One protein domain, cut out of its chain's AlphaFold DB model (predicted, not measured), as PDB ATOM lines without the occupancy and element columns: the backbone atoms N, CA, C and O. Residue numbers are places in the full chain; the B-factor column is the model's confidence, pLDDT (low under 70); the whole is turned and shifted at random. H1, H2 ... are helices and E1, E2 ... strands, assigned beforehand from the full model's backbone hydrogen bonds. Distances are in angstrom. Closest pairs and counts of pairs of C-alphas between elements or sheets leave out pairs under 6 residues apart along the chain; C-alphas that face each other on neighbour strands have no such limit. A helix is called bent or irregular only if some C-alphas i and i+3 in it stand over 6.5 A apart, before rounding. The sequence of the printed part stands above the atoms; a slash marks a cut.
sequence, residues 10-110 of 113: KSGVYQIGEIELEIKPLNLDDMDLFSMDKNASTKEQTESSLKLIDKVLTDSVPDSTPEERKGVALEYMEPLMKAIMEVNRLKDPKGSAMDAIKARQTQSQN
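This is residues 10 to 110 of the 113 residues of an uncharacterized protein of marine sediment metagenome (UniProt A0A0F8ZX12). A small two-strand hairpin, E1 and E2, covers one side of a compact helical body, in which the long helix H2 has H1, H3 and H4 packed round it, and the hairpin itself packs on H4 and on the last residues of H2. From this body a single arm, residues 93 to 110 with H5, sticks out and makes the length of the whole. The printed part has 101 residues with two named strands and five named helices, in the order E1, E2, H1, H2, H3, H4, H5; the sheet's order is E1 - E2, antiparallel, and the class is mostly helix. The whole is loose, with a radius of gyration of the C-alphas of 16.4 A, and elongated, spanning 57 by 34 by 26 A.

Strand E1 holds residues 12 to 16 and begins at C-alpha 12, (15.579, 72.190, -41.361). Strand E2 holds residues 19 to 23; the strands measure 12.0 A and 12.2 A from first to last C-alpha. The longest helix, H2, holds residues 42 to 60 and runs 26.6 A, from C-alpha 42 at (4.559, 50.033, -27.346) to C-alpha 60 at (7.316, 75.046, -35.837). Before it comes H1, residues 28 to 34; H1 is irregular, but only just, with C-alphas 29 and 32 lying 7.0 A apart. After H2 follow H3, residues 66 to 75, 14.4 A long, and H4, residues 77 to 87, 15.5 A long. H5 holds residues 97 to 109, is 19.2 A long, and ends at C-alpha 109, (40.529, 47.398, -52.426).

E1 and E2 form a hairpin and are antiparallel, with 142 degrees between their directions. The C-alphas of Val 13 and Glu 22 face each other at 4.2 A. N 14 and O 21, at 2.9 A, and N 21 and O 14, at 2.8 A, are among the pairs within hydrogen-bond range. The closest C-alphas of E1 and H4 are those of Gly 12 and Val 87, 6.2 A apart. Those of E2 and H4 are Ile 23 and Ile 84, at 6.9 A. The closest C-alphas of E2 and H2 are those of Ile 23 and Ser 60, 5.6 A apart. H2 is the hub, touching three helices. With its residues 49 to 56 alone it touches H4, closest at the C-alphas of Ile 53 and Leu 80, 6.8 A, at a steep tilt of 59 degrees, the same way. With residues 50 to 58 alone it touches H3, closest at Asp 54 and Arg 69, whose C-alphas are 6.1 A apart, at a steep tilt of 53 degrees, opposite ways. With residues 48 to 52 alone it touches H1, closest at the C-alphas of Leu 33 and Leu 52, 6.0 A; H1 and H2 form a helical hairpin at a shallow tilt of 31 degrees, opposite ways. H3 and H4 are close but not clearly touching, about perpendicular at 83 degrees, with the C-alphas of Ala 73 and Leu 80 closest at 7.4 A. H5 touches no helix and is apart from H4. Every O i to N i+4 pair is within hydrogen-bond range in H2, H3 and H4; H5 has 8 of 9, and H1 has 0 of 3 but 3 of 4 O i to N i+3 pairs.

The C-alphas farthest apart are those of Thr 65 and Asn 110, at 57.2 A. Residues 93 to 110, of which 97 to 109 belong to H5, stand free; the body without them has 83 residues and spans 34 by 27 by 22 A. The printed part has no cut and no long link. The mean pLDDT of the printed part is 76.5, and 33 residues are under 70: residue 10, residue 28, residues 31 to 40 and residues 90 to 110.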
ATOM      1  N   LYS A  10      20.021  73.041 -36.026       69.50
ATOM      2  CA  LYS A  10      19.533  74.068 -36.957       69.50
ATOM      3  C   LYS A  10      18.168  73.632 -37.438       69.50
ATOM      4  O   LYS A  10      18.031  72.454 -37.759       69.50
ATOM      5  N   SER A  11      17.209  74.555 -37.508       79.25
ATOM      6  CA  SER A  11      15.951  74.260 -38.185       79.25
ATOM      7  C   SER A  11      16.238  73.762 -39.601       79.25
ATOM      8  O   SER A  11      17.207  74.183 -40.245       79.25
ATOM      9  N   GLY A  12      15.448  72.792 -40.041       80.81
ATOM     10  CA  GLY A  12      15.579  72.190 -41.361       80.81
ATOM     11  C   GLY A  12      14.218  72.110 -42.026       80.81
ATOM     12  O   GLY A  12      13.208  71.944 -41.348       80.81
ATOM     13  N   VAL A  13      14.194  72.248 -43.346       87.12
ATOM     14  CA  VAL A  13      12.979  72.079 -44.143       87.12
ATOM     15  C   VAL A  13      12.900  70.620 -44.575       87.12
ATOM     16  O   VAL A  13      13.840  70.102 -45.177       87.12
ATOM     17  N   TYR A  14      11.793  69.961 -44.241       87.38
ATOM     18  CA  TYR A  14      11.546  68.552 -44.527       87.38
ATOM     19  C   TYR A  14      10.260  68.396 -45.320       87.38
ATOM     20  O   TYR A  14       9.264  69.057 -45.040       87.38
ATOM     21  N   GLN A  15      10.267  67.481 -46.285       87.31
ATOM     22  CA  GLN A  15       9.057  67.106 -47.000       87.31
ATOM     23  C   GLN A  15       8.229  66.143 -46.139       87.31
ATOM     24  O   GLN A  15       8.663  65.020 -45.870       87.31
ATOM     25  N   ILE A  16       7.048  66.586 -45.708       88.56
ATOM     26  CA  ILE A  16       6.088  65.796 -44.932       88.56
ATOM     27  C   ILE A  16       4.821  65.656 -45.776       88.56
ATOM     28  O   ILE A  16       4.084  66.618 -45.979       88.56
ATOM     29  N   GLY A  17       4.597  64.457 -46.318       85.50
ATOM     30  CA  GLY A  17       3.541  64.239 -47.306       85.50
ATOM     31  C   GLY A  17       3.793  65.063 -48.574       85.50
ATOM     32  O   GLY A  17       4.830  64.912 -49.225       85.50
ATOM     33  N   GLU A  18       2.847  65.936 -48.916       87.94
ATOM     34  CA  GLU A  18       2.901  66.791 -50.111       87.94
ATOM     35  C   GLU A  18       3.405  68.218 -49.832       87.94
ATOM     36  O   GLU A  18       3.497  69.018 -50.762       87.94
ATOM     37  N   ILE A  19       3.750  68.547 -48.579       87.56
ATOM     38  CA  ILE A  19       4.186  69.896 -48.188       87.56
ATOM     39  C   ILE A  19       5.632  69.923 -47.682       87.56
ATOM     40  O   ILE A  19       6.155  68.940 -47.153       87.56
ATOM     41  N   GLU A  20       6.268  71.086 -47.815       88.19
ATOM     42  CA  GLU A  20       7.538  71.399 -47.164       88.19
ATOM     43  C   GLU A  20       7.272  72.056 -45.808       88.19
ATOM     44  O   GLU A  20       6.551  73.049 -45.716       88.19
ATOM     45  N   LEU A  21       7.859  71.497 -44.754       87.94
ATOM     46  CA  LEU A  21       7.661  71.929 -43.380       87.94
ATOM     47  C   LEU A  21       9.004  72.278 -42.735       87.94
ATOM     48  O   LEU A  21       9.912  71.447 -42.692       87.94
ATOM     49  N   GLU A  22       9.137  73.497 -42.213       88.00
ATOM     50  CA  GLU A  22      10.301  73.875 -41.408       88.00
ATOM     51  C   GLU A  22      10.163  73.287 -40.002       88.00
ATOM     52  O   GLU A  22       9.306  73.703 -39.230       88.00
ATOM     53  N   ILE A  23      11.023  72.334 -39.654       88.25
ATOM     54  CA  ILE A  23      11.080  71.714 -38.332       88.25
ATOM     55  C   ILE A  23      12.143  72.413 -37.493       88.25
ATOM     56  O   ILE A  23      13.321  72.466 -37.866       88.25
ATOM     57  N   LYS A  24      11.734  72.926 -36.333       86.06
ATOM     58  CA  LYS A  24      12.637  73.538 -35.355       86.06
ATOM     59  C   LYS A  24      13.250  72.490 -34.415       86.06
ATOM     60  O   LYS A  24      12.614  71.476 -34.124       86.06
ATOM     61  N   PRO A  25      14.491  72.710 -33.943       83.81
ATOM     62  CA  PRO A  25      15.107  71.862 -32.925       83.81
ATOM     63  C   PRO A  25      14.334  71.933 -31.609       83.81
ATOM     64  O   PRO A  25      13.687  72.935 -31.313       83.81
ATOM     65  N   LEU A  26      14.448  70.874 -30.809       80.38
ATOM     66  CA  LEU A  26      13.893  70.845 -29.462       80.38
ATOM     67  C   LEU A  26      14.650  71.827 -28.573       80.38
ATOM     68  O   LEU A  26      15.878  71.957 -28.661       80.38
ATOM     69  N   ASN A  27      13.920  72.485 -27.679       75.31
ATOM     70  CA  ASN A  27      14.543  73.247 -26.610       75.31
ATOM     71  C   ASN A  27      15.101  72.288 -25.553       75.31
ATOM     72  O   ASN A  27      14.668  71.142 -25.435       75.31
ATOM     73  N   LEU A  28      16.062  72.765 -24.759       67.81
ATOM     74  CA  LEU A  28      16.619  71.983 -23.649       67.81
ATOM     75  C   LEU A  28      15.538  71.559 -22.646       67.81
ATOM     76  O   LEU A  28      15.622  70.460 -22.114       67.81
ATOM     77  N   ASP A  29      14.515  72.392 -22.457       71.50
ATOM     78  CA  ASP A  29      13.384  72.113 -21.567       71.50
ATOM     79  C   ASP A  29      12.492  70.963 -22.078       71.50
ATOM     80  O   ASP A  29      11.783  70.331 -21.301       71.50
ATOM     81  N   ASP A  30      12.551  70.659 -23.379       71.00
ATOM     82  CA  ASP A  30      11.735  69.631 -24.035       71.00
ATOM     83  C   ASP A  30      12.510  68.319 -24.263       71.00
ATOM     84  O   ASP A  30      11.948  67.332 -24.744       71.00
ATOM     85  N   MET A  31      13.801  68.269 -23.908       67.50
ATOM     86  CA  MET A  31      14.637  67.068 -24.064       67.50
ATOM     87  C   MET A  31      14.166  65.901 -23.187       67.50
ATOM     88  O   MET A  31      14.361  64.742 -23.555       67.50
ATOM     89  N   ASP A  32      13.488  66.178 -22.072       68.75
ATOM     90  CA  ASP A  32      12.920  65.139 -21.208       68.75
ATOM     91  C   ASP A  32      11.803  64.356 -21.916       68.75
ATOM     92  O   ASP A  32      11.687  63.143 -21.736       68.75
ATOM     93  N   LEU A  33      11.041  65.013 -22.805       68.75
ATOM     94  CA  LEU A  33      10.011  64.371 -23.637       68.75
ATOM     95  C   LEU A  33      10.611  63.416 -24.677       68.75
ATOM     96  O   LEU A  33       9.917  62.540 -25.191       68.75
ATOM     97  N   PHE A  34      11.898  63.582 -24.983       65.75
ATOM     98  CA  PHE A  34      12.632  62.749 -25.927       65.75
ATOM     99  C   PHE A  34      13.187  61.463 -25.288       65.75
ATOM    100  O   PHE A  34      13.675  60.578 -25.996       65.75
ATOM    101  N   SER A  35      13.116  61.310 -23.961       62.53
ATOM    102  CA  SER A  35      13.589  60.105 -23.272       62.53
ATOM    103  C   SER A  35      12.691  58.904 -23.587       62.53
ATOM    104  O   SER A  35      11.764  58.582 -22.849       62.53
ATOM    105  N   MET A  36      12.976  58.217 -24.697       60.31
ATOM    106  CA  MET A  36      12.392  56.915 -25.004       60.31
ATOM    107  C   MET A  36      12.885  55.901 -23.971       60.31
ATOM    108  O   MET A  36      13.994  55.371 -24.077       60.31
ATOM    109  N   ASP A  37      12.058  55.628 -22.963       63.88
ATOM    110  CA  ASP A  37      12.275  54.490 -22.082       63.88
ATOM    111  C   ASP A  37      12.189  53.212 -22.924       63.88
ATOM    112  O   ASP A  37      11.134  52.824 -23.431       63.88
ATOM    113  N   LYS A  38      13.337  52.555 -23.098       61.00
ATOM    114  CA  LYS A  38      13.456  51.321 -23.883       61.00
ATOM    115  C   LYS A  38      12.669  50.157 -23.273       61.00
ATOM    116  O   LYS A  38      12.487  49.152 -23.955       61.00
ATOM    117  N   ASN A  39      12.221  50.287 -22.023       67.31
ATOM    118  CA  ASN A  39      11.402  49.301 -21.322       67.31
ATOM    119  C   ASN A  39       9.903  49.643 -21.331       67.31
ATOM    120  O   ASN A  39       9.108  48.844 -20.837       67.31
ATOM    121  N   ALA A  40       9.508  50.800 -21.873       69.00
ATOM    122  CA  ALA A  40       8.108  51.195 -21.944       69.00
ATOM    123  C   ALA A  40       7.329  50.329 -22.944       69.00
ATOM    124  O   ALA A  40       7.866  49.885 -23.966       69.00
ATOM    125  N   SER A  41       6.041  50.124 -22.669       78.50
ATOM    126  CA  SER A  41       5.133  49.431 -23.580       78.50
ATOM    127  C   SER A  41       5.039  50.165 -24.920       78.50
ATOM    128  O   SER A  41       5.138  51.390 -24.980       78.50
ATOM    129  N   THR A  42       4.765  49.443 -26.010       76.44
ATOM    130  CA  THR A  42       4.559  50.033 -27.346       76.44
ATOM    131  C   THR A  42       3.549  51.184 -27.320       76.44
ATOM    132  O   THR A  42       3.736  52.186 -28.000       76.44
ATOM    133  N   LYS A  43       2.506  51.084 -26.486       79.94
ATOM    134  CA  LYS A  43       1.510  52.149 -26.323       79.94
ATOM    135  C   LYS A  43       2.107  53.420 -25.707       79.94
ATOM    136  O   LYS A  43       1.847  54.515 -26.193       79.94
ATOM    137  N   GLU A  44       2.920  53.272 -24.667       79.94
ATOM    138  CA  GLU A  44       3.572  54.388 -23.972       79.94
ATOM    139  C   GLU A  44       4.629  55.063 -24.861       79.94
ATOM    140  O   GLU A  44       4.756  56.289 -24.861       79.94
ATOM    141  N   GLN A  45       5.339  54.278 -25.680       77.06
ATOM    142  CA  GLN A  45       6.282  54.799 -26.673       77.06
ATOM    143  C   GLN A  45       5.573  55.622 -27.756       77.06
ATOM    144  O   GLN A  45       6.039  56.709 -28.110       77.06
ATOM    145  N   THR A  46       4.428  55.144 -28.251       82.44
ATOM    146  CA  THR A  46       3.608  55.890 -29.215       82.44
ATOM    147  C   THR A  46       3.065  57.181 -28.606       82.44
ATOM    148  O   THR A  46       3.194  58.240 -29.214       82.44
ATOM    149  N   GLU A  47       2.512  57.139 -27.392       85.56
ATOM    150  CA  GLU A  47       2.006  58.343 -26.715       85.56
ATOM    151  C   GLU A  47       3.108  59.382 -26.469       85.56
ATOM    152  O   GLU A  47       2.876  60.579 -26.644       85.56
ATOM    153  N   SER A  48       4.313  58.939 -26.109       83.38
ATOM    154  CA  SER A  48       5.466  59.827 -25.915       83.38
ATOM    155  C   SER A  48       5.922  60.452 -27.234       83.38
ATOM    156  O   SER A  48       6.157  61.657 -27.297       83.38
ATOM    157  N   SER A  49       5.951  59.663 -28.311       84.00
ATOM    158  CA  SER A  49       6.297  60.150 -29.654       84.00
ATOM    159  C   SER A  49       5.284  61.177 -30.164       84.00
ATOM    160  O   SER A  49       5.670  62.217 -30.690       84.00
ATOM    161  N   LEU A  50       3.986  60.944 -29.950       88.06
ATOM    162  CA  LEU A  50       2.935  61.889 -30.338       88.06
ATOM    163  C   LEU A  50       3.017  63.203 -29.558       88.06
ATOM    164  O   LEU A  50       2.853  64.267 -30.149       88.06
ATOM    165  N   LYS A  51       3.304  63.148 -28.250       88.25
ATOM    166  CA  LYS A  51       3.526  64.354 -27.433       88.25
ATOM    167  C   LYS A  51       4.727  65.155 -27.925       88.25
ATOM    168  O   LYS A  51       4.653  66.377 -28.010       88.25
ATOM    169  N   LEU A  52       5.812  64.464 -28.267       87.56
ATOM    170  CA  LEU A  52       7.010  65.089 -28.811       87.56
ATOM    171  C   LEU A  52       6.721  65.783 -30.148       87.56
ATOM    172  O   LEU A  52       7.079  66.946 -30.326       87.56
ATOM    173  N   ILE A  53       6.045  65.091 -31.069       89.44
ATOM    174  CA  ILE A  53       5.665  65.654 -32.368       89.44
ATOM    175  C   ILE A  53       4.750  66.868 -32.189       89.44
ATOM    176  O   ILE A  53       5.016  67.906 -32.786       89.44
ATOM    177  N   ASP A  54       3.705  66.776 -31.360       90.44
ATOM    178  CA  ASP A  54       2.781  67.896 -31.123       90.44
ATOM    179  C   ASP A  54       3.515  69.128 -30.576       90.44
ATOM    180  O   ASP A  54       3.267  70.254 -31.018       90.44
ATOM    181  N   LYS A  55       4.485  68.922 -29.676       88.69
ATOM    182  CA  LYS A  55       5.318  70.003 -29.148       88.69
ATOM    183  C   LYS A  55       6.174  70.651 -30.238       88.69
ATOM    184  O   LYS A  55       6.166  71.875 -30.370       88.69
ATOM    185  N   VAL A  56       6.848  69.852 -31.067       88.56
ATOM    186  CA  VAL A  56       7.654  70.369 -32.186       88.56
ATOM    187  C   VAL A  56       6.790  71.110 -33.201       88.56
ATOM    188  O   VAL A  56       7.176  72.184 -33.662       88.56
ATOM    189  N   LEU A  57       5.620  70.568 -33.543       89.50
ATOM    190  CA  LEU A  57       4.681  71.202 -34.465       89.50
ATOM    191  C   LEU A  57       4.108  72.500 -33.888       89.50
ATOM    192  O   LEU A  57       3.922  73.447 -34.640       89.50
ATOM    193  N   THR A  58       3.888  72.584 -32.574       89.88
ATOM    194  CA  THR A  58       3.461  73.831 -31.912       89.88
ATOM    195  C   THR A  58       4.511  74.931 -32.070       89.88
ATOM    196  O   THR A  58       4.175  76.078 -32.359       89.88
ATOM    197  N   ASP A  59       5.790  74.584 -31.923       87.00
ATOM    198  CA  ASP A  59       6.882  75.554 -32.031       87.00
ATOM    199  C   ASP A  59       7.205  75.896 -33.500       87.00
ATOM    200  O   ASP A  59       7.626  77.016 -33.817       87.00
ATOM    201  N   SER A  60       7.010  74.936 -34.406       85.56
ATOM    202  CA  SER A  60       7.316  75.046 -35.837       85.56
ATOM    203  C   SER A  60       6.193  75.710 -36.643       85.56
ATOM    204  O   SER A  60       6.487  76.510 -37.526       85.56
ATOM    205  N   VAL A  61       4.929  75.440 -36.298       87.00
ATOM    206  CA  VAL A  61       3.707  75.924 -36.973       87.00
ATOM    207  C   VAL A  61       2.747  76.523 -35.931       87.00
ATOM    208  O   VAL A  61       1.746  75.897 -35.562       87.00
ATOM    209  N   PRO A  62       3.045  77.719 -35.393       84.00
ATOM    210  CA  PRO A  62       2.260  78.325 -34.312       84.00
ATOM    211  C   PRO A  62       0.831  78.714 -34.727       84.00
ATOM    212  O   PRO A  62      -0.019  78.950 -33.874       84.00
ATOM    213  N   ASP A  63       0.574  78.795 -36.029       88.12
ATOM    214  CA  ASP A  63      -0.711  79.077 -36.666       88.12
ATOM    215  C   ASP A  63      -1.632  77.850 -36.770       88.12
ATOM    216  O   ASP A  63      -2.828  78.006 -37.016       88.12
ATOM    217  N   SER A  64      -1.110  76.644 -36.531       87.81
ATOM    218  CA  SER A  64      -1.904  75.412 -36.551       87.81
ATOM    219  C   SER A  64      -2.817  75.275 -35.329       87.81
ATOM    220  O   SER A  64      -2.482  75.679 -34.206       87.81
ATOM    221  N   THR A  65      -3.965  74.624 -35.510       91.38
ATOM    222  CA  THR A  65      -4.837  74.244 -34.393       91.38
ATOM    223  C   THR A  65      -4.357  72.949 -33.720       91.38
ATOM    224  O   THR A  65      -3.703  72.108 -34.347       91.38
ATOM    225  N   PRO A  66      -4.698  72.722 -32.436       88.62
ATOM    226  CA  PRO A  66      -4.366  71.468 -31.754       88.62
ATOM    227  C   PRO A  66      -4.960  70.218 -32.422       88.62
ATOM    228  O   PRO A  66      -4.409  69.127 -32.296       88.62
ATOM    229  N   GLU A  67      -6.101  70.355 -33.098       88.25
ATOM    230  CA  GLU A  67      -6.784  69.250 -33.776       88.25
ATOM    231  C   GLU A  67      -6.061  68.865 -35.070       88.25
ATOM    232  O   GLU A  67      -5.784  67.683 -35.284       88.25
ATOM    233  N   GLU A  68      -5.660  69.857 -35.869       87.75
ATOM    234  CA  GLU A  68      -4.846  69.649 -37.072       87.75
ATOM    235  C   GLU A  68      -3.514  68.981 -36.728       87.75
ATOM    236  O   GLU A  68      -3.150  67.978 -37.343       87.75
ATOM    237  N   ARG A  69      -2.817  69.466 -35.689       90.50
ATOM    238  CA  ARG A  69      -1.542  68.871 -35.261       90.50
ATOM    239  C   ARG A  69      -1.683  67.419 -34.839       90.50
ATOM    240  O   ARG A  69      -0.831  66.614 -35.196       90.50
ATOM    241  N   LYS A  70      -2.747  67.057 -34.117       87.38
ATOM    242  CA  LYS A  70      -2.989  65.661 -33.719       87.38
ATOM    243  C   LYS A  70      -3.268  64.757 -34.914       87.38
ATOM    244  O   LYS A  70      -2.762  63.637 -34.938       87.38
ATOM    245  N   GLY A  71      -4.047  65.231 -35.888       88.06
ATOM    246  CA  GLY A  71      -4.302  64.493 -37.128       88.06
ATOM    247  C   GLY A  71      -3.008  64.238 -37.899       88.06
ATOM    248  O   GLY A  71      -2.667  63.091 -38.183       88.06
ATOM    249  N   VAL A  72      -2.232  65.302 -38.121       89.06
ATOM    250  CA  VAL A  72      -0.939  65.239 -38.819       89.06
ATOM    251  C   VAL A  72       0.071  64.375 -38.059       89.06
ATOM    252  O   VAL A  72       0.764  63.566 -38.671       89.06
ATOM    253  N   ALA A  73       0.139  64.487 -36.732       87.75
ATOM    254  CA  ALA A  73       1.054  63.702 -35.907       87.75
ATOM    255  C   ALA A  73       0.772  62.196 -35.974       87.75
ATOM    256  O   ALA A  73       1.713  61.411 -35.926       87.75
ATOM    257  N   LEU A  74      -0.498  61.790 -36.088       88.06
ATOM    258  CA  LEU A  74      -0.879  60.385 -36.241       88.06
ATOM    259  C   LEU A  74      -0.600  59.863 -37.654       88.06
ATOM    260  O   LEU A  74      -0.071  58.763 -37.802       88.06
ATOM    261  N   GLU A  75      -0.943  60.642 -38.678       90.69
ATOM    262  CA  GLU A  75      -0.809  60.240 -40.083       90.69
ATOM    263  C   GLU A  75       0.655  60.215 -40.548       90.69
ATOM    264  O   GLU A  75       1.081  59.294 -41.242       90.69
ATOM    265  N   TYR A  76       1.454  61.184 -40.096       91.69
ATOM    266  CA  TYR A  76       2.842  61.391 -40.513       91.69
ATOM    267  C   TYR A  76       3.841  61.157 -39.374       91.69
ATOM    268  O   TYR A  76       4.942  61.711 -39.378       91.69
ATOM    269  N   MET A  77       3.487  60.313 -38.400       88.50
ATOM    270  CA  MET A  77       4.297  60.062 -37.204       88.50
ATOM    271  C   MET A  77       5.751  59.683 -37.533       88.50
ATOM    272  O   MET A  77       6.689  60.272 -37.002       88.50
ATOM    273  N   GLU A  78       5.950  58.710 -38.423       86.38
ATOM    274  CA  GLU A  78       7.279  58.206 -38.794       86.38
ATOM    275  C   GLU A  78       8.166  59.266 -39.484       86.38
ATOM    276  O   GLU A  78       9.281  59.502 -39.002       86.38
ATOM    277  N   PRO A  79       7.724  59.951 -40.563       89.56
ATOM    278  CA  PRO A  79       8.536  60.990 -41.196       89.56
ATOM    279  C   PRO A  79       8.781  62.197 -40.279       89.56
ATOM    280  O   PRO A  79       9.888  62.737 -40.293       89.56
ATOM    281  N   LEU A  80       7.815  62.575 -39.431       89.50
ATOM    282  CA  LEU A  80       7.996  63.652 -38.451       89.50
ATOM    283  C   LEU A  80       9.038  63.280 -37.395       89.50
ATOM    284  O   LEU A  80       9.963  64.053 -37.156       89.50
ATOM    285  N   MET A  81       8.961  62.076 -36.821       86.94
ATOM    286  CA  MET A  81       9.975  61.590 -35.877       86.94
ATOM    287  C   MET A  81      11.369  61.582 -36.501       86.94
ATOM    288  O   MET A  81      12.338  61.996 -35.863       86.94
ATOM    289  N   LYS A  82      11.484  61.146 -37.759       85.81
ATOM    290  CA  LYS A  82      12.758  61.139 -38.481       85.81
ATOM    291  C   LYS A  82      13.327  62.549 -38.658       85.81
ATOM    292  O   LYS A  82      14.500  62.760 -38.354       85.81
ATOM    293  N   ALA A  83      12.502  63.500 -39.092       87.69
ATOM    294  CA  ALA A  83      12.904  64.898 -39.235       87.69
ATOM    295  C   ALA A  83      13.350  65.497 -37.890       87.69
ATOM    296  O   ALA A  83      14.408  66.122 -37.808       87.69
ATOM    297  N   ILE A  84      12.605  65.230 -36.811       86.38
ATOM    298  CA  ILE A  84      12.943  65.678 -35.452       86.38
ATOM    299  C   ILE A  84      14.303  65.126 -35.013       86.38
ATOM    300  O   ILE A  84      15.136  65.880 -34.506       86.38
ATOM    301  N   MET A  85      14.567  63.834 -35.222       83.88
ATOM    302  CA  MET A  85      15.864  63.228 -34.889       83.88
ATOM    303  C   MET A  85      17.017  63.882 -35.665       83.88
ATOM    304  O   MET A  85      18.065  64.190 -35.089       83.88
ATOM    305  N   GLU A  86      16.809  64.151 -36.954       83.00
ATOM    306  CA  GLU A  86      17.817  64.744 -37.830       83.00
ATOM    307  C   GLU A  86      18.164  66.189 -37.435       83.00
ATOM    308  O   GLU A  86      19.342  66.521 -37.264       83.00
ATOM    309  N   VAL A  87      17.148  67.025 -37.190       83.38
ATOM    310  CA  VAL A  87      17.299  68.425 -36.751       83.38
ATOM    311  C   VAL A  87      18.041  68.526 -35.422       83.38
ATOM    312  O   VAL A  87      18.911  69.385 -35.239       83.38
ATOM    313  N   ASN A  88      17.743  67.613 -34.497       77.81
ATOM    314  CA  ASN A  88      18.396  67.562 -33.194       77.81
ATOM    315  C   ASN A  88      19.790  66.912 -33.248       77.81
ATOM    316  O   ASN A  88      20.445  66.777 -32.216       77.81
ATOM    317  N   ARG A  89      20.281  66.540 -34.445       73.19
ATOM    318  CA  ARG A  89      21.559  65.833 -34.667       73.19
ATOM    319  C   ARG A  89      21.692  64.561 -33.832       73.19
ATOM    320  O   ARG A  89      22.799  64.077 -33.580       73.19
ATOM    321  N   LEU A  90      20.558  64.001 -33.439       65.44
ATOM    322  CA  LEU A  90      20.466  62.723 -32.772       65.44
ATOM    323  C   LEU A  90      20.522  61.702 -33.895       65.44
ATOM    324  O   LEU A  90      19.510  61.326 -34.477       65.44
ATOM    325  N   LYS A  91      21.751  61.350 -34.288       52.19
ATOM    326  CA  LYS A  91      21.989  60.311 -35.285       52.19
ATOM    327  C   LYS A  91      21.114  59.109 -34.943       52.19
ATOM    328  O   LYS A  91      21.201  58.580 -33.834       52.19
ATOM    329  N   ASP A  92      20.354  58.655 -35.934       47.03
ATOM    330  CA  ASP A  92      19.865  57.286 -36.029       47.03
ATOM    331  C   ASP A  92      20.954  56.350 -35.454       47.03
ATOM    332  O   ASP A  92      22.125  56.476 -35.851       47.03
ATOM    333  N   PRO A  93      20.655  55.415 -34.532       43.69
ATOM    334  CA  PRO A  93      21.655  54.465 -34.033       43.69
ATOM    335  C   PRO A  93      22.317  53.633 -35.154       43.69
ATOM    336  O   PRO A  93      23.286  52.911 -34.917       43.69
ATOM    337  N   LYS A  94      21.869  53.774 -36.409       40.81
ATOM    338  CA  LYS A  94      22.513  53.263 -37.625       40.81
ATOM    339  C   LYS A  94      23.768  54.030 -38.084       40.81
ATOM    340  O   LYS A  94      24.387  53.621 -39.061       40.81
ATOM    341  N   GLY A  95      24.211  55.063 -37.366       43.81
ATOM    342  CA  GLY A  95      25.437  55.826 -37.654       43.81
ATOM    343  C   GLY A  95      26.760  55.251 -37.118       43.81
ATOM    344  O   GLY A  95      27.690  56.020 -36.883       43.81
ATOM    345  N   SER A  96      26.855  53.938 -36.872       47.66
ATOM    346  CA  SER A  96      28.104  53.275 -36.433       47.66
ATOM    347  C   SER A  96      28.427  51.988 -37.211       47.66
ATOM    348  O   SER A  96      29.594  51.654 -37.405       47.66
ATOM    349  N   ALA A  97      27.423  51.287 -37.751       49.06
ATOM    350  CA  ALA A  97      27.650  50.020 -38.449       49.06
ATOM    351  C   ALA A  97      27.915  50.182 -39.959       49.06
ATOM    352  O   ALA A  97      28.860  49.592 -40.479       49.06
ATOM    353  N   MET A  98      27.126  50.993 -40.679       50.78
ATOM    354  CA  MET A  98      27.288  51.131 -42.137       50.78
ATOM    355  C   MET A  98      28.534  51.934 -42.526       50.78
ATOM    356  O   MET A  98      29.220  51.546 -43.471       50.78
ATOM    357  N   ASP A  99      28.884  52.977 -41.769       54.97
ATOM    358  CA  ASP A  99      30.131  53.728 -41.974       54.97
ATOM    359  C   ASP A  99      31.370  52.855 -41.709       54.97
ATOM    360  O   ASP A  99      32.344  52.911 -42.462       54.97
ATOM    361  N   ALA A 100      31.314  51.962 -40.713       54.97
ATOM    362  CA  ALA A 100      32.386  51.002 -40.442       54.97
ATOM    363  C   ALA A 100      32.522  49.932 -41.544       54.97
ATOM    364  O   ALA A 100      33.635  49.508 -41.861       54.97
ATOM    365  N   ILE A 101      31.414  49.509 -42.164       58.56
ATOM    366  CA  ILE A 101      31.430  48.557 -43.288       58.56
ATOM    367  C   ILE A 101      31.973  49.228 -44.558       58.56
ATOM    368  O   ILE A 101      32.819  48.645 -45.241       58.56
ATOM    369  N   LYS A 102      31.571  50.476 -44.839       59.47
ATOM    370  CA  LYS A 102      32.081  51.252 -45.984       59.47
ATOM    371  C   LYS A 102      33.577  51.553 -45.852       59.47
ATOM    372  O   LYS A 102      34.309  51.428 -46.835       59.47
ATOM    373  N   ALA A 103      34.047  51.864 -44.639       58.53
ATOM    374  CA  ALA A 103      35.467  52.072 -44.345       58.53
ATOM    375  C   ALA A 103      36.308  50.786 -44.496       58.53
ATOM    376  O   ALA A 103      37.454  50.839 -44.943       58.53
ATOM    377  N   ARG A 104      35.743  49.610 -44.184       58.19
ATOM    378  CA  ARG A 104      36.428  48.316 -44.372       58.19
ATOM    379  C   ARG A 104      36.474  47.866 -45.835       58.19
ATOM    380  O   ARG A 104      37.485  47.313 -46.257       58.19
ATOM    381  N   GLN A 105      35.433  48.128 -46.627       57.44
ATOM    382  CA  GLN A 105      35.437  47.796 -48.061       57.44
ATOM    383  C   GLN A 105      36.430  48.644 -48.866       57.44
ATOM    384  O   GLN A 105      37.099  48.117 -49.752       57.44
ATOM    385  N   THR A 106      36.596  49.921 -48.515       58.84
ATOM    386  CA  THR A 106      37.582  50.803 -49.167       58.84
ATOM    387  C   THR A 106      39.029  50.474 -48.784       58.84
ATOM    388  O   THR A 106      39.920  50.622 -49.616       58.84
ATOM    389  N   GLN A 107      39.290  49.945 -47.582       56.16
ATOM    390  CA  GLN A 107      40.633  49.473 -47.212       56.16
ATOM    391  C   GLN A 107      41.040  48.152 -47.887       56.16
ATOM    392  O   GLN A 107      42.222  47.972 -48.178       56.16
ATOM    393  N   SER A 108      40.101  47.244 -48.175       55.94
ATOM    394  CA  SER A 108      40.418  45.967 -48.839       55.94
ATOM    395  C   SER A 108      40.701  46.099 -50.340       55.94
ATOM    396  O   SER A 108      41.378  45.240 -50.894       55.94
ATOM    397  N   GLN A 109      40.241  47.166 -51.002       55.41
ATOM    398  CA  GLN A 109      40.529  47.398 -52.426       55.41
ATOM    399  C   GLN A 109      41.877  48.092 -52.686       55.41
ATOM    400  O   GLN A 109      42.399  47.987 -53.789       55.41
ATOM    401  N   ASN A 110      42.486  48.733 -51.681       54.62
ATOM    402  CA  ASN A 110      43.724  49.508 -51.852       54.62
ATOM    403  C   ASN A 110      45.016  48.767 -51.446       54.62
ATOM    404  O   ASN A 110      46.083  49.371 -51.398       54.62
TER     405      ASN A 110